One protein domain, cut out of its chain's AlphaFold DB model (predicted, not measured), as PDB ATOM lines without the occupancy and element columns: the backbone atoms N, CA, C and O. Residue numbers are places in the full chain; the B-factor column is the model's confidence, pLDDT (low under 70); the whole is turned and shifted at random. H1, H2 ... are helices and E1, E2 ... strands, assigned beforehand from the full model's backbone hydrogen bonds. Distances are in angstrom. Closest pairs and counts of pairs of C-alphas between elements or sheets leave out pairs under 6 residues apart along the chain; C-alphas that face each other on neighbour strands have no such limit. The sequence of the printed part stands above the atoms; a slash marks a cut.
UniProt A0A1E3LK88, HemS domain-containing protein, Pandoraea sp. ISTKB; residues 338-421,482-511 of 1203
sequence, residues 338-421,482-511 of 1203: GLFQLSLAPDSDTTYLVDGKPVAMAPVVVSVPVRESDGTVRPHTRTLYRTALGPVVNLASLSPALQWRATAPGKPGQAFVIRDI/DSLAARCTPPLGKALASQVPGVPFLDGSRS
ATOM      1  N   GLY A 338       0.430 -27.994  14.552       95.94
ATOM      2  CA  GLY A 338       0.326 -27.565  13.165       95.94
ATOM      3  C   GLY A 338      -1.102 -27.142  12.836       95.94
ATOM      4  O   GLY A 338      -2.053 -27.465  13.552       95.94
ATOM      5  N   LEU A 339      -1.239 -26.398  11.748       96.94
ATOM      6  CA  LEU A 339      -2.496 -25.898  11.218       96.94
ATOM      7  C   LEU A 339      -2.806 -26.587   9.887       96.94
ATOM      8  O   LEU A 339      -1.914 -26.815   9.070       96.94
ATOM      9  N   PHE A 340      -4.077 -26.878   9.648       98.06
ATOM     10  CA  PHE A 340      -4.565 -27.419   8.384       98.06
ATOM     11  C   PHE A 340      -5.602 -26.476   7.785       98.06
ATOM     12  O   PHE A 340      -6.585 -26.138   8.446       98.06
ATOM     13  N   GLN A 341      -5.404 -26.067   6.533       97.81
ATOM     14  CA  GLN A 341      -6.433 -25.400   5.741       97.81
ATOM     15  C   GLN A 341      -7.338 -26.463   5.118       97.81
ATOM     16  O   GLN A 341      -6.871 -27.309   4.360       97.81
ATOM     17  N   LEU A 342      -8.629 -26.408   5.426       97.56
ATOM     18  CA  LEU A 342      -9.645 -27.268   4.831       97.56
ATOM     19  C   LEU A 342     -10.262 -26.580   3.612       97.56
ATOM     20  O   LEU A 342     -10.560 -25.386   3.667       97.56
ATOM     21  N   SER A 343     -10.523 -27.351   2.558       95.81
ATOM     22  CA  SER A 343     -11.391 -26.948   1.445       95.81
ATOM     23  C   SER A 343     -12.806 -27.441   1.738       95.81
ATOM     24  O   SER A 343     -12.997 -28.643   1.928       95.81
ATOM     25  N   LEU A 344     -13.784 -26.539   1.816       96.38
ATOM     26  CA  LEU A 344     -15.174 -26.903   2.115       96.38
ATOM     27  C   LEU A 344     -15.902 -27.435   0.876       96.38
ATOM     28  O   LEU A 344     -15.539 -27.114  -0.259       96.38
ATOM     29  N   ALA A 345     -16.936 -28.242   1.097       93.38
ATOM     30  CA  ALA A 345     -17.843 -28.653   0.033       93.38
ATOM     31  C   ALA A 345     -18.613 -27.423  -0.512       93.38
ATOM     32  O   ALA A 345     -18.905 -26.498   0.252       93.38
ATOM     33  N   PRO A 346     -18.954 -27.368  -1.816       89.12
ATOM     34  CA  PRO A 346     -19.629 -26.203  -2.402       89.12
ATOM     35  C   PRO A 346     -20.985 -25.863  -1.765       89.12
ATOM     36  O   PRO A 346     -21.401 -24.709  -1.802       89.12
ATOM     37  N   ASP A 347     -21.649 -26.866  -1.197       89.19
ATOM     38  CA  ASP A 347     -23.010 -26.869  -0.660       89.19
ATOM     39  C   ASP A 347     -23.072 -27.000   0.877       89.19
ATOM     40  O   ASP A 347     -24.164 -27.079   1.442       89.19
ATOM     41  N   SER A 348     -21.932 -27.024   1.580       91.44
ATOM     42  CA  SER A 348     -21.912 -27.220   3.035       91.44
ATOM     43  C   SER A 348     -20.726 -26.553   3.731       91.44
ATOM     44  O   SER A 348     -19.567 -26.913   3.533       91.44
ATOM     45  N   ASP A 349     -21.038 -25.651   4.664       92.06
ATOM     46  CA  ASP A 349     -20.052 -24.939   5.484       92.06
ATOM     47  C   ASP A 349     -19.362 -25.806   6.550       92.06
ATOM     48  O   ASP A 349     -18.336 -25.407   7.105       92.06
ATOM     49  N   THR A 350     -19.922 -26.980   6.854       95.44
ATOM     50  CA  THR A 350     -19.440 -27.921   7.883       95.44
ATOM     51  C   THR A 350     -19.051 -29.283   7.304       95.44
ATOM     52  O   THR A 350     -18.883 -30.248   8.048       95.44
ATOM     53  N   THR A 351     -18.890 -29.372   5.983       96.25
ATOM     54  CA  THR A 351     -18.339 -30.541   5.284       96.25
ATOM     55  C   THR A 351     -17.094 -30.098   4.533       96.25
ATOM     56  O   THR A 351     -17.115 -29.085   3.839       96.25
ATOM     57  N   TYR A 352     -16.001 -30.841   4.666       96.44
ATOM     58  CA  TYR A 352     -14.743 -30.576   3.972       96.44
ATOM     59  C   TYR A 352     -14.400 -31.720   3.024       96.44
ATOM     60  O   TYR A 352     -14.896 -32.834   3.170       96.44
ATOM     61  N   LEU A 353     -13.578 -31.440   2.019       96.50
ATOM     62  CA  LEU A 353     -13.138 -32.430   1.046       96.50
ATOM     63  C   LEU A 353     -11.816 -33.055   1.495       96.50
ATOM     64  O   LEU A 353     -10.910 -32.324   1.882       96.50
ATOM     65  N   VAL A 354     -11.684 -34.378   1.382       97.12
ATOM     66  CA  VAL A 354     -10.415 -35.118   1.498       97.12
ATOM     67  C   VAL A 354     -10.247 -35.974   0.248       97.12
ATOM     68  O   VAL A 354     -11.080 -36.835  -0.034       97.12
ATOM     69  N   ASP A 355      -9.208 -35.700  -0.540       97.00
ATOM     70  CA  ASP A 355      -8.963 -36.298  -1.861       97.00
ATOM     71  C   ASP A 355     -10.215 -36.251  -2.772       97.00
ATOM     72  O   ASP A 355     -10.553 -37.203  -3.476       97.00
ATOM     73  N   GLY A 356     -10.949 -35.133  -2.703       94.88
ATOM     74  CA  GLY A 356     -12.198 -34.891  -3.435       94.88
ATOM     75  C   GLY A 356     -13.465 -35.512  -2.825       94.88
ATOM     76  O   GLY A 356     -14.554 -35.253  -3.329       94.88
ATOM     77  N   LYS A 357     -13.366 -36.298  -1.746       96.62
ATOM     78  CA  LYS A 357     -14.523 -36.920  -1.075       96.62
ATOM     79  C   LYS A 357     -15.043 -36.039   0.066       96.62
ATOM     80  O   LYS A 357     -14.226 -35.573   0.856       96.62
ATOM     81  N   PRO A 358     -16.366 -35.836   0.208       96.75
ATOM     82  CA  PRO A 358     -16.928 -35.080   1.322       96.75
ATOM     83  C   PRO A 358     -16.796 -35.838   2.651       96.75
ATOM     84  O   PRO A 358     -17.114 -37.024   2.745       96.75
ATOM     85  N   VAL A 359     -16.360 -35.126   3.688       97.75
ATOM     86  CA  VAL A 359     -16.229 -35.585   5.072       97.75
ATOM     87  C   VAL A 359     -16.879 -34.543   5.981       97.75
ATOM     88  O   VAL A 359     -16.501 -33.371   5.975       97.75
ATOM     89  N   ALA A 360     -17.875 -34.951   6.764       97.69
ATOM     90  CA  ALA A 360     -18.529 -34.056   7.712       97.69
ATOM     91  C   ALA A 360     -17.595 -33.719   8.888       97.69
ATOM     92  O   ALA A 360     -16.877 -34.582   9.401       97.69
ATOM     93  N   MET A 361     -17.630 -32.471   9.351       97.94
ATOM     94  CA  MET A 361     -17.132 -32.118  10.681       97.94
ATOM     95  C   MET A 361     -18.098 -32.672  11.734       97.94
ATOM     96  O   MET A 361     -19.312 -32.613  11.551       97.94
ATOM     97  N   ALA A 362     -17.579 -33.164  12.858       97.62
ATOM     98  CA  ALA A 362     -18.396 -33.585  13.990       97.62
ATOM     99  C   ALA A 362     -18.799 -32.354  14.831       97.62
ATOM    100  O   ALA A 362     -17.908 -31.721  15.411       97.62
ATOM    101  N   PRO A 363     -20.094 -31.991  14.914       97.50
ATOM    102  CA  PRO A 363     -20.558 -30.964  15.837       97.50
ATOM    103  C   PRO A 363     -20.547 -31.507  17.272       97.50
ATOM    104  O   PRO A 363     -21.030 -32.605  17.539       97.50
ATOM    105  N   VAL A 364     -20.028 -30.716  18.206       97.69
ATOM    106  CA  VAL A 364     -19.993 -31.016  19.639       97.69
ATOM    107  C   VAL A 364     -20.714 -29.893  20.371       97.69
ATOM    108  O   VAL A 364     -20.252 -28.752  20.394       97.69
ATOM    109  N   VAL A 365     -21.873 -30.211  20.943       97.56
ATOM    110  CA  VAL A 365     -22.666 -29.271  21.741       97.56
ATOM    111  C   VAL A 365     -22.098 -29.251  23.156       97.56
ATOM    112  O   VAL A 365     -22.292 -30.190  23.923       97.56
ATOM    113  N   VAL A 366     -21.382 -28.184  23.497       98.06
ATOM    114  CA  VAL A 366     -20.823 -27.969  24.836       98.06
ATOM    115  C   VAL A 366     -21.764 -27.061  25.618       98.06
ATOM    116  O   VAL A 366     -22.228 -26.054  25.086       98.06
ATOM    117  N   SER A 367     -22.024 -27.403  26.881       97.88
ATOM    118  CA  SER A 367     -22.817 -26.600  27.820       97.88
ATOM    119  C   SER A 367     -21.979 -26.248  29.051       97.88
ATOM    120  O   SER A 367     -21.370 -27.132  29.664       97.88
ATOM    121  N   VAL A 368     -21.974 -24.969  29.427       98.38
ATOM    122  CA  VAL A 368     -21.246 -24.397  30.571       98.38
ATOM    123  C   VAL A 368     -22.251 -23.785  31.557       98.38
ATOM    124  O   VAL A 368     -23.088 -22.989  31.133       98.38
ATOM    125  N   PRO A 369     -22.202 -24.111  32.862       97.50
ATOM    126  CA  PRO A 369     -22.968 -23.391  33.877       97.50
ATOM    127  C   PRO A 369     -22.340 -22.015  34.149       97.50
ATOM    128  O   PRO A 369     -21.193 -21.927  34.581       97.50
ATOM    129  N   VAL A 370     -23.097 -20.940  33.934       98.25
ATOM    130  CA  VAL A 370     -22.650 -19.550  34.108       98.25
ATOM    131  C   VAL A 370     -23.428 -18.892  35.236       98.25
ATOM    132  O   VAL A 370     -24.656 -18.956  35.245       98.25
ATOM    133  N   ARG A 371     -22.729 -18.243  36.172       96.44
ATOM    134  CA  ARG A 371     -23.340 -17.364  37.171       96.44
ATOM    135  C   ARG A 371     -23.620 -16.000  36.549       96.44
ATOM    136  O   ARG A 371     -22.693 -15.270  36.203       96.44
ATOM    137  N   GLU A 372     -24.899 -15.683  36.434       94.88
ATOM    138  CA  GLU A 372     -25.408 -14.427  35.897       94.88
ATOM    139  C   GLU A 372     -25.261 -13.274  36.906       94.88
ATOM    140  O   GLU A 372     -24.985 -13.476  38.095       94.88
ATOM    141  N   SER A 373     -25.490 -12.040  36.448       91.38
ATOM    142  CA  SER A 373     -25.472 -10.841  37.302       91.38
ATOM    143  C   SER A 373     -26.577 -10.822  38.366       91.38
ATOM    144  O   SER A 373     -26.394 -10.198  39.409       91.38
ATOM    145  N   ASP A 374     -27.683 -11.542  38.149       92.00
ATOM    146  CA  ASP A 374     -28.756 -11.755  39.134       92.00
ATOM    147  C   ASP A 374     -28.409 -12.826  40.196       92.00
ATOM    148  O   ASP A 374     -29.193 -13.082  41.108       92.00
ATOM    149  N   GLY A 375     -27.231 -13.454  40.096       90.38
ATOM    150  CA  GLY A 375     -26.765 -14.514  40.989       90.38
ATOM    151  C   GLY A 375     -27.295 -15.915  40.665       90.38
ATOM    152  O   GLY A 375     -26.829 -16.876  41.279       90.38
ATOM    153  N   THR A 376     -28.212 -16.065  39.702       95.38
ATOM    154  CA  THR A 376     -28.662 -17.379  39.214       95.38
ATOM    155  C   THR A 376     -27.567 -18.066  38.396       95.38
ATOM    156  O   THR A 376     -26.681 -17.414  37.847       95.38
ATOM    157  N   VAL A 377     -27.614 -19.399  38.310       96.94
ATOM    158  CA  VAL A 377     -26.712 -20.177  37.446       96.94
ATOM    159  C   VAL A 377     -27.511 -20.761  36.287       96.94
ATOM    160  O   VAL A 377     -28.455 -21.518  36.513       96.94
ATOM    161  N   ARG A 378     -27.138 -20.420  35.049       97.31
ATOM    162  CA  ARG A 378     -27.845 -20.828  33.824       97.31
ATOM    163  C   ARG A 378     -26.893 -21.521  32.839       97.31
ATOM    164  O   ARG A 378     -25.712 -21.179  32.799       97.31
ATOM    165  N   PRO A 379     -27.359 -22.504  32.048       97.69
ATOM    166  CA  PRO A 379     -26.533 -23.140  31.030       97.69
ATOM    167  C   PRO A 379     -26.361 -22.227  29.808       97.69
ATOM    168  O   PRO A 379     -27.340 -21.805  29.196       97.69
ATOM    169  N   HIS A 380     -25.113 -21.966  29.425       98.00
ATOM    170  CA  HIS A 380     -24.744 -21.357  28.146       98.00
ATOM    171  C   HIS A 380     -24.199 -22.437  27.217       98.00
ATOM    172  O   HIS A 380     -23.353 -23.236  27.620       98.00
ATOM    173  N   THR A 381     -24.643 -22.440  25.961       97.56
ATOM    174  CA  THR A 381     -24.346 -23.517  25.005       97.56
ATOM    175  C   THR A 381     -23.608 -22.993  23.776       97.56
ATOM    176  O   THR A 381     -23.980 -21.967  23.206       97.56
ATOM    177  N   ARG A 382     -22.588 -23.727  23.317       96.44
ATOM    178  CA  ARG A 382     -21.922 -23.511  22.021       96.44
ATOM    179  C   ARG A 382     -21.790 -24.835  21.277       96.44
ATOM    180  O   ARG A 382     -21.324 -25.818  21.844       96.44
ATOM    181  N   THR A 383     -22.130 -24.836  19.991       96.88
ATOM    182  CA  THR A 383     -21.746 -25.918  19.076       96.88
ATOM    183  C   THR A 383     -20.354 -25.618  18.533       96.88
ATOM    184  O   THR A 383     -20.178 -24.665  17.773       96.88
ATOM    185  N   LEU A 384     -19.375 -26.416  18.948       97.81
ATOM    186  CA  LEU A 384     -18.005 -26.412  18.439       97.81
ATOM    187  C   LEU A 384     -17.829 -27.568  17.443       97.81
ATOM    188  O   LEU A 384     -18.698 -28.432  17.340       97.81
ATOM    189  N   TYR A 385     -16.734 -27.590  16.683       98.06
ATOM    190  CA  TYR A 385     -16.552 -28.552  15.589       98.06
ATOM    191  C   TYR A 385     -15.202 -29.263  15.667       98.06
ATOM    192  O   TYR A 385     -14.161 -28.636  15.880       98.06
ATOM    193  N   ARG A 386     -15.216 -30.583  15.470       96.81
ATOM    194  CA  ARG A 386     -14.034 -31.453  15.461       96.81
ATOM    195  C   ARG A 386     -13.913 -32.182  14.121       96.81
ATOM    196  O   ARG A 386     -14.907 -32.519  13.487       96.81
ATOM    197  N   THR A 387     -12.684 -32.444  13.699       97.12
ATOM    198  CA  THR A 387     -12.343 -33.264  12.526       97.12
ATOM    199  C   THR A 387     -11.428 -34.415  12.940       97.12
ATOM    200  O   THR A 387     -10.950 -34.440  14.073       97.12
ATOM    201  N   ALA A 388     -11.124 -35.335  12.020       93.12
ATOM    202  CA  ALA A 388     -10.114 -36.374  12.253       93.12
ATOM    203  C   ALA A 388      -8.699 -35.800  12.493       93.12
ATOM    204  O   ALA A 388      -7.876 -36.451  13.126       93.12
ATOM    205  N   LEU A 389      -8.429 -34.577  12.016       95.00
ATOM    206  CA  LEU A 389      -7.157 -33.876  12.206       95.00
ATOM    207  C   LEU A 389      -7.091 -33.112  13.540       95.00
ATOM    208  O   LEU A 389      -5.998 -32.837  14.020       95.00
ATOM    209  N   GLY A 390      -8.231 -32.754  14.139       96.00
ATOM    210  CA  GLY A 390      -8.292 -31.943  15.360       96.00
ATOM    211  C   GLY A 390      -9.487 -30.977  15.418       96.00
ATOM    212  O   GLY A 390     -10.364 -31.012  14.545       96.00
ATOM    213  N   PRO A 391      -9.564 -30.124  16.456       97.81
ATOM    214  CA  PRO A 391     -10.582 -29.079  16.574       97.81
ATOM    215  C   PRO A 391     -10.450 -27.982  15.504       97.81
ATOM    216  O   PRO A 391      -9.348 -27.565  15.135       97.81
ATOM    217  N   VAL A 392     -11.594 -27.479  15.037       98.19
ATOM    218  CA  VAL A 392     -11.665 -26.312  14.145       98.19
ATOM    219  C   VAL A 392     -11.281 -25.048  14.930       98.19
ATOM    220  O   VAL A 392     -11.607 -24.917  16.108       98.19
ATOM    221  N   VAL A 393     -10.563 -24.123  14.289       96.88
ATOM    222  CA  VAL A 393      -9.960 -22.942  14.921       96.88
ATOM    223  C   VAL A 393     -10.234 -21.665  14.119       96.88
ATOM    224  O   VAL A 393     -10.105 -21.626  12.896       96.88
ATOM    225  N   ASN A 394     -10.614 -20.592  14.812       93.81
ATOM    226  CA  ASN A 394     -10.876 -19.281  14.231       93.81
ATOM    227  C   ASN A 394      -9.594 -18.440  14.155       93.81
ATOM    228  O   ASN A 394      -9.112 -17.904  15.155       93.81
ATOM    229  N   LEU A 395      -9.049 -18.299  12.949       91.19
ATOM    230  CA  LEU A 395      -7.832 -17.528  12.692       91.19
ATOM    231  C   LEU A 395      -8.113 -16.114  12.145       91.19
ATOM    232  O   LEU A 395      -7.169 -15.382  11.846       91.19
ATOM    233  N   ALA A 396      -9.381 -15.682  12.072       88.94
ATOM    234  CA  ALA A 396      -9.762 -14.374  11.523       88.94
ATOM    235  C   ALA A 396      -9.135 -13.183  12.278       88.94
ATOM    236  O   ALA A 396      -8.881 -12.139  11.681       88.94
ATOM    237  N   SER A 397      -8.830 -13.352  13.572       84.25
ATOM    238  CA  SER A 397      -8.125 -12.358  14.397       84.25
ATOM    239  C   SER A 397      -6.650 -12.160  14.021       84.25
ATOM    240  O   SER A 397      -6.048 -11.177  14.440       84.25
ATOM    241  N   LEU A 398      -6.062 -13.074  13.240       81.62
ATOM    242  CA  LEU A 398      -4.704 -12.949  12.700       81.62
ATOM    243  C   LEU A 398      -4.709 -12.291  11.316       81.62
ATOM    244  O   LEU A 398      -3.818 -11.510  10.996       81.62
ATOM    245  N   SER A 399      -5.707 -12.604  10.487       83.00
ATOM    246  CA  SER A 399      -6.011 -11.897   9.239       83.00
ATOM    247  C   SER A 399      -7.416 -12.271   8.753       83.00
ATOM    248  O   SER A 399      -7.770 -13.452   8.818       83.00
ATOM    249  N   PRO A 400      -8.184 -11.339   8.154       84.12
ATOM    250  CA  PRO A 400      -9.436 -11.655   7.463       84.12
ATOM    251  C   PRO A 400      -9.292 -12.736   6.374       84.12
ATOM    252  O   PRO A 400     -10.247 -13.447   6.074       84.12
ATOM    253  N   ALA A 401      -8.094 -12.915   5.801       85.44
ATOM    254  CA  ALA A 401      -7.820 -13.983   4.837       85.44
ATOM    255  C   ALA A 401      -7.899 -15.400   5.450       85.44
ATOM    256  O   ALA A 401      -8.108 -16.370   4.720       85.44
ATOM    257  N   LEU A 402      -7.774 -15.513   6.778       89.69
ATOM    258  CA  LEU A 402      -7.848 -16.754   7.556       89.69
ATOM    259  C   LEU A 402      -9.212 -16.940   8.260       89.69
ATOM    260  O   LEU A 402      -9.328 -17.651   9.257       89.69
ATOM    261  N   GLN A 403     -10.267 -16.308   7.743       90.50
ATOM    262  CA  GLN A 403     -11.642 -16.522   8.198       90.50
ATOM    263  C   GLN A 403     -12.209 -17.865   7.690       90.50
ATOM    264  O   GLN A 403     -11.967 -18.248   6.540       90.50
ATOM    265  N   TRP A 404     -13.012 -18.547   8.523       93.75
ATOM    266  CA  TRP A 404     -13.916 -19.618   8.078       93.75
ATOM    267  C   TRP A 404     -15.035 -18.991   7.238       93.75
ATOM    268  O   TRP A 404     -15.825 -18.195   7.745       93.75
ATOM    269  N   ARG A 405     -15.074 -19.302   5.939       92.62
ATOM    270  CA  ARG A 405     -16.010 -18.702   4.977       92.62
ATOM    271  C   ARG A 405     -16.646 -19.750   4.066       92.62
ATOM    272  O   ARG A 405     -16.002 -20.744   3.731       92.62
ATOM    273  N   ALA A 406     -17.873 -19.463   3.644       90.38
ATOM    274  CA  ALA A 406     -18.623 -20.261   2.690       90.38
ATOM    275  C   ALA A 406     -17.988 -20.202   1.296       90.38
ATOM    276  O   ALA A 406     -17.155 -19.332   1.000       90.38
ATOM    277  N   THR A 407     -18.403 -21.118   0.424       86.75
ATOM    278  CA  THR A 407     -18.064 -21.059  -1.000       86.75
ATOM    279  C   THR A 407     -18.785 -19.883  -1.662       86.75
ATOM    280  O   THR A 407     -19.974 -19.666  -1.453       86.75
ATOM    281  N   ALA A 408     -18.060 -19.115  -2.474       86.44
ATOM    282  CA  ALA A 408     -18.585 -17.980  -3.230       86.44
ATOM    283  C   ALA A 408     -18.028 -17.987  -4.669       86.44
ATOM    284  O   ALA A 408     -17.007 -18.633  -4.926       86.44
ATOM    285  N   PRO A 409     -18.640 -17.265  -5.628       83.06
ATOM    286  CA  PRO A 409     -18.132 -17.191  -6.997       83.06
ATOM    287  C   PRO A 409     -16.648 -16.784  -7.046       83.06
ATOM    288  O   PRO A 409     -16.255 -15.738  -6.527       83.06
ATOM    289  N   GLY A 410     -15.809 -17.648  -7.627       79.88
ATOM    290  CA  GLY A 410     -14.356 -17.456  -7.708       79.88
ATOM    291  C   GLY A 410     -13.579 -17.603  -6.389       79.88
ATOM    292  O   GLY A 410     -12.382 -17.324  -6.369       79.88
ATOM    293  N   LYS A 411     -14.213 -18.021  -5.282       82.50
ATOM    294  CA  LYS A 411     -13.574 -18.195  -3.966       82.50
ATOM    295  C   LYS A 411     -14.057 -19.491  -3.293       82.50
ATOM    296  O   LYS A 411     -15.186 -19.516  -2.804       82.50
ATOM    297  N   PRO A 412     -13.229 -20.550  -3.206       86.25
ATOM    298  CA  PRO A 412     -13.620 -21.760  -2.493       86.25
ATOM    299  C   PRO A 412     -13.853 -21.464  -1.006       86.25
ATOM    300  O   PRO A 412     -13.163 -20.619  -0.404       86.25
ATOM    301  N   GLY A 413     -14.827 -22.172  -0.432       92.62
ATOM    302  CA  GLY A 413     -15.069 -22.190   1.001       92.62
ATOM    303  C   GLY A 413     -13.881 -22.810   1.730       92.62
ATOM    304  O   GLY A 413     -13.210 -23.705   1.214       92.62
ATOM    305  N   GLN A 414     -13.591 -22.298   2.921       95.62
ATOM    306  CA  GLN A 414     -12.429 -22.712   3.705       95.62
ATOM    307  C   GLN A 414     -12.731 -22.679   5.200       95.62
ATOM    308  O   GLN A 414     -13.486 -21.826   5.670       95.62
ATOM    309  N   ALA A 415     -12.071 -23.563   5.941       96.94
ATOM    310  CA  ALA A 415     -11.984 -23.547   7.398       96.94
ATOM    311  C   ALA A 415     -10.554 -23.915   7.821       96.94
ATOM    312  O   ALA A 415      -9.749 -24.332   6.987       96.94
ATOM    313  N   PHE A 416     -10.231 -23.777   9.106       97.56
ATOM    314  CA  PHE A 416      -8.906 -24.105   9.634       97.56
ATOM    315  C   PHE A 416      -9.025 -25.044  10.828       97.56
ATOM    316  O   PHE A 416      -9.929 -24.896  11.645       97.56
ATOM    317  N   VAL A 417      -8.110 -26.001  10.937       98.06
ATOM    318  CA  VAL A 417      -8.002 -26.939  12.064       98.06
ATOM    319  C   VAL A 417      -6.636 -26.786  12.712       98.06
ATOM    320  O   VAL A 417      -5.646 -26.588  12.010       98.06
ATOM    321  N   ILE A 418      -6.578 -26.900  14.039       97.69
ATOM    322  CA  ILE A 418      -5.324 -27.071  14.777       97.69
ATOM    323  C   ILE A 418      -5.177 -28.525  15.222       97.69
ATOM    324  O   ILE A 418      -6.100 -29.104  15.793       97.69
ATOM    325  N   ARG A 419      -3.994 -29.099  14.998       97.88
ATOM    326  CA  ARG A 419      -3.568 -30.382  15.564       97.88
ATOM    327  C   ARG A 419      -2.406 -30.118  16.510       97.88
ATOM    328  O   ARG A 419      -1.439 -29.480  16.109       97.88
ATOM    329  N   ASP A 420      -2.493 -30.600  17.742       97.56
ATOM    330  CA  ASP A 420      -1.409 -30.566  18.730       97.56
ATOM    331  C   ASP A 420      -0.960 -32.007  18.975       97.56
ATOM    332  O   ASP A 420      -1.796 -32.858  19.285       97.56
ATOM    333  N   ILE A 421       0.334 -32.300  18.816       97.62
ATOM    334  CA  ILE A 421       0.865 -33.656  19.019       97.62
ATOM    335  C   ILE A 421       0.697 -34.112  20.474       97.62
ATOM    336  O   ILE A 421       0.578 -35.307  20.745       97.62
ATOM    337  N   ASP A 482      10.739 -31.256   5.925       94.88
ATOM    338  CA  ASP A 482      10.665 -30.046   5.087       94.88
ATOM    339  C   ASP A 482      10.180 -30.326   3.657       94.88
ATOM    340  O   ASP A 482       9.472 -29.516   3.058       94.88
ATOM    341  N   SER A 483      10.479 -31.516   3.121       95.75
ATOM    342  CA  SER A 483       9.965 -31.939   1.814       95.75
ATOM    343  C   SER A 483       8.436 -32.090   1.793       95.75
ATOM    344  O   SER A 483       7.815 -31.825   0.765       95.75
ATOM    345  N   LEU A 484       7.815 -32.501   2.906       96.56
ATOM    346  CA  LEU A 484       6.362 -32.562   3.049       96.56
ATOM    347  C   LEU A 484       5.783 -31.151   3.131       96.56
ATOM    348  O   LEU A 484       4.901 -30.830   2.338       96.56
ATOM    349  N   ALA A 485       6.329 -30.300   4.007       95.44
ATOM    350  CA  ALA A 485       5.914 -28.903   4.127       95.44
ATOM    351  C   ALA A 485       5.958 -28.191   2.761       95.44
ATOM    352  O   ALA A 485       4.942 -27.686   2.288       95.44
ATOM    353  N   ALA A 486       7.078 -28.274   2.037       94.44
ATOM    354  CA  ALA A 486       7.234 -27.653   0.719       94.44
ATOM    355  C   ALA A 486       6.176 -28.091  -0.321       94.44
ATOM    356  O   ALA A 486       5.769 -27.278  -1.155       94.44
ATOM    357  N   ARG A 487       5.706 -29.351  -0.275       96.75
ATOM    358  CA  ARG A 487       4.675 -29.903  -1.185       96.75
ATOM    359  C   ARG A 487       3.229 -29.676  -0.722       96.75
ATOM    360  O   ARG A 487       2.303 -29.903  -1.508       96.75
ATOM    361  N   CYS A 488       3.029 -29.313   0.542       97.56
ATOM    362  CA  CYS A 488       1.717 -29.301   1.189       97.56
ATOM    363  C   CYS A 488       1.317 -27.945   1.775       97.56
ATOM    364  O   CYS A 488       0.146 -27.782   2.095       97.56
ATOM    365  N   THR A 489       2.220 -26.967   1.882       96.50
ATOM    366  CA  THR A 489       1.874 -25.625   2.367       96.50
ATOM    367  C   THR A 489       1.111 -24.820   1.297       96.50
ATOM    368  O   THR A 489       1.703 -24.458   0.269       96.50
ATOM    369  N   PRO A 490      -0.181 -24.488   1.514       93.69
ATOM    370  CA  PRO A 490      -0.981 -23.683   0.590       93.69
ATOM    371  C   PRO A 490      -0.511 -22.214   0.572       93.69
ATOM    372  O   PRO A 490       0.228 -21.795   1.465       93.69
ATOM    373  N   PRO A 491      -0.950 -21.383  -0.397       89.62
ATOM    374  CA  PRO A 491      -0.507 -19.988  -0.516       89.62
ATOM    375  C   PRO A 491      -0.649 -19.152   0.767       89.62
ATOM    376  O   PRO A 491       0.288 -18.447   1.132       89.62
ATOM    377  N   LEU A 492      -1.761 -19.291   1.502       85.50
ATOM    378  CA  LEU A 492      -1.963 -18.621   2.797       85.50
ATOM    379  C   LEU A 492      -0.966 -19.105   3.865       85.50
ATOM    380  O   LEU A 492      -0.448 -18.306   4.641       85.50
ATOM    381  N   GLY A 493      -0.642 -20.399   3.861       88.19
ATOM    382  CA  GLY A 493       0.367 -20.977   4.748       88.19
ATOM    383  C   GLY A 493       1.776 -20.455   4.476       88.19
ATOM    384  O   GLY A 493       2.549 -20.294   5.414       88.19
ATOM    385  N   LYS A 494       2.112 -20.116   3.222       88.38
ATOM    386  CA  LYS A 494       3.416 -19.518   2.873       88.38
ATOM    387  C   LYS A 494       3.575 -18.109   3.454       88.38
ATOM    388  O   LYS A 494       4.660 -17.775   3.920       88.38
ATOM    389  N   ALA A 495       2.496 -17.323   3.484       82.81
ATOM    390  CA  ALA A 495       2.463 -16.016   4.146       82.81
ATOM    391  C   ALA A 495       2.561 -16.114   5.681       82.81
ATOM    392  O   ALA A 495       3.139 -15.231   6.309       82.81
ATOM    393  N   LEU A 496       2.053 -17.189   6.299       82.19
ATOM    394  CA  LEU A 496       2.290 -17.447   7.724       82.19
ATOM    395  C   LEU A 496       3.734 -17.897   7.989       82.19
ATOM    396  O   LEU A 496       4.371 -17.399   8.915       82.19
ATOM    397  N   ALA A 497       4.259 -18.814   7.175       81.75
ATOM    398  CA  ALA A 497       5.583 -19.407   7.360       81.75
ATOM    399  C   ALA A 497       6.736 -18.393   7.242       81.75
ATOM    400  O   ALA A 497       7.783 -18.605   7.847       81.75
ATOM    401  N   SER A 498       6.554 -17.285   6.513       80.56
ATOM    402  CA  SER A 498       7.535 -16.190   6.461       80.56
ATOM    403  C   SER A 498       7.581 -15.341   7.737       80.56
ATOM    404  O   SER A 498       8.589 -14.683   7.980       80.56
ATOM    405  N   GLN A 499       6.523 -15.358   8.557       78.19
ATOM    406  CA  GLN A 499       6.469 -14.653   9.844       78.19
ATOM    407  C   GLN A 499       6.716 -15.577  11.043       78.19
ATOM    408  O   GLN A 499       7.289 -15.143  12.041       78.19
ATOM    409  N   VAL A 500       6.293 -16.843  10.962       79.88
ATOM    410  CA  VAL A 500       6.507 -17.855  12.007       79.88
ATOM    411  C   VAL A 500       7.039 -19.152  11.383       79.88
ATOM    412  O   VAL A 500       6.279 -20.105  11.174       79.88
ATOM    413  N   PRO A 501       8.341 -19.209  11.053       83.31
ATOM    414  CA  PRO A 501       8.932 -20.391  10.443       83.31
ATOM    415  C   PRO A 501       8.880 -21.608  11.380       83.31
ATOM    416  O   PRO A 501       8.803 -21.495  12.608       83.31
ATOM    417  N   GLY A 502       8.889 -22.795  10.773       86.75
ATOM    418  CA  GLY A 502       8.814 -24.084  11.465       86.75
ATOM    419  C   GLY A 502       7.408 -24.536  11.874       86.75
ATOM    420  O   GLY A 502       7.236 -25.714  12.167       86.75
ATOM    421  N   VAL A 503       6.383 -23.671  11.867       91.19
ATOM    422  CA  VAL A 503       4.988 -24.099  12.107       91.19
ATOM    423  C   VAL A 503       4.453 -24.810  10.858       91.19
ATOM    424  O   VAL A 503       4.349 -24.171   9.807       91.19
ATOM    425  N   PRO A 504       4.060 -26.098  10.927       94.31
ATOM    426  CA  PRO A 504       3.406 -26.760   9.809       94.31
ATOM    427  C   PRO A 504       2.056 -26.099   9.527       94.31
ATOM    428  O   PRO A 504       1.169 -26.120  10.376       94.31
ATOM    429  N   PHE A 505       1.884 -25.532   8.334       95.50
ATOM    430  CA  PHE A 505       0.588 -25.083   7.827       95.50
ATOM    431  C   PHE A 505       0.326 -25.826   6.524       95.50
ATOM    432  O   PHE A 505       0.975 -25.537   5.522       95.50
ATOM    433  N   LEU A 506      -0.565 -26.814   6.547       97.75
ATOM    434  CA  LEU A 506      -0.698 -27.829   5.499       97.75
ATOM    435  C   LEU A 506      -2.091 -27.800   4.851       97.75
ATOM    436  O   LEU A 506      -3.066 -27.325   5.431       97.75
ATOM    437  N   ASP A 507      -2.187 -28.309   3.628       97.56
ATOM    438  CA  ASP A 507      -3.447 -28.540   2.923       97.56
ATOM    439  C   ASP A 507      -4.142 -29.789   3.484       97.56
ATOM    440  O   ASP A 507      -3.774 -30.922   3.173       97.56
ATOM    441  N   GLY A 508      -5.157 -29.579   4.323       97.00
ATOM    442  CA  GLY A 508      -5.954 -30.643   4.932       97.00
ATOM    443  C   GLY A 508      -6.941 -31.311   3.974       97.00
ATOM    444  O   GLY A 508      -7.629 -32.241   4.387       97.00
ATOM    445  N   SER A 509      -7.021 -30.871   2.710       95.88
ATOM    446  CA  SER A 509      -7.859 -31.521   1.694       95.88
ATOM    447  C   SER A 509      -7.181 -32.683   0.962       95.88
ATOM    448  O   SER A 509      -7.797 -33.329   0.113       95.88
ATOM    449  N   ARG A 510      -5.925 -32.987   1.311       97.19
ATOM    450  CA  ARG A 510      -5.108 -34.044   0.704       97.19
ATOM    451  C   ARG A 510      -4.604 -35.000   1.781       97.19
ATOM    452  O   ARG A 510      -3.814 -34.595   2.627       97.19
ATOM    453  N   SER A 511      -4.964 -36.284   1.723       96.06
ATOM    454  CA  SER A 511      -4.479 -37.276   2.709       96.06
ATOM    455  C   SER A 511      -2.950 -37.415   2.697       96.06
ATOM    456  O   SER A 511      -2.317 -37.584   3.736       96.06
TER     457      SER A 511
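AT A GLANCE: This is residues 338 to 421 and 482 to 511 of the 1203 residues of the protein "HemS domain-containing protein" of Pandoraea sp. ISTKB (UniProt A0A1E3LK88). A small, strongly twisted sheet of five strands, E1, E2, E3, E6 and E7, makes the body, and a long two-stranded hairpin of E4 and E5 reaches away from it as an arm that makes the length. Two short helices, H1 and H2, sit at the E7 edge of the sheet. The printed part has 114 residues, with strands E1 to E6, then H1, H2 and E7 along the chain; the class is mixed, helices and strands, and the five-stranded sheet is branched, with antiparallel pairs and one parallel pair. The whole is loose, with a radius of gyration of the C-alphas of 16.6 A, and elongated, spanning 56 by 32 by 28 A.

IN THESE COORDINATES: Find C-alpha 338 at (0.326, -27.565, 13.165), where E1 begins; it runs through residues 338 to 345, 22.4 A. Its sheet also holds E2, residues 348 to 354, E3, residues 357 to 360, E6, residues 414 to 420 and 20.2 A long, and E7, residues 505 to 507, which ends at C-alpha 507 at (-3.447, -28.540, 2.923). For the arm, look to E4, residues 362 to 371 and 28.7 A long, and E5, residues 377 to 387 and 31.6 A long, which begins at C-alpha 377 at (-26.712, -20.177, 37.446). H1 is residues 482 to 488 and H2 residues 491 to 497.

HOW THE PARTS SIT: Start at E1: E2 and E7 lie on one side of it, E6 on the other side. E1 and E6 are antiparallel, with N 340 and O 417 at 2.9 A, within hydrogen-bond range. E1 and E7 are parallel, with N 506 and O 339 at 2.9 A. E1, E2 and E3 form a meander, each strand the antiparallel neighbour of the one before; N 345 and O 351 are 2.9 A apart, as are N 352 and O 359. E3 runs on into E4 at 21 degrees across one residue. E4 and E5 are a hairpin, antiparallel, with N 366 and O 382 at 2.9 A; both are apart from E1. H1 only grazes the sheet with its residues 484 to 488; the closest C-alphas of H1 and E7 are those of Cys 488 and Leu 506, 5.2 A. H2 is on the sheet over E7, at a height over the sheet of 8.4 A, its local plane only just fixed, by 6 C-alphas; on the local plane it runs along E7 at 5 degrees. In H1 and H2 every O i to N i+4 pair is within hydrogen-bond range.

THE WHOLE: The farthest C-alphas are those of Asp 374 and Ser 483, 57.4 A apart. Residues 422 to 481 are not printed, and C-alphas 421 and 482 are 17.4 A apart across the cut. The link from E5 to E6, residues 388 to 413, is long. The mean pLDDT of the printed part is 93.3, and no printed residue is under 70.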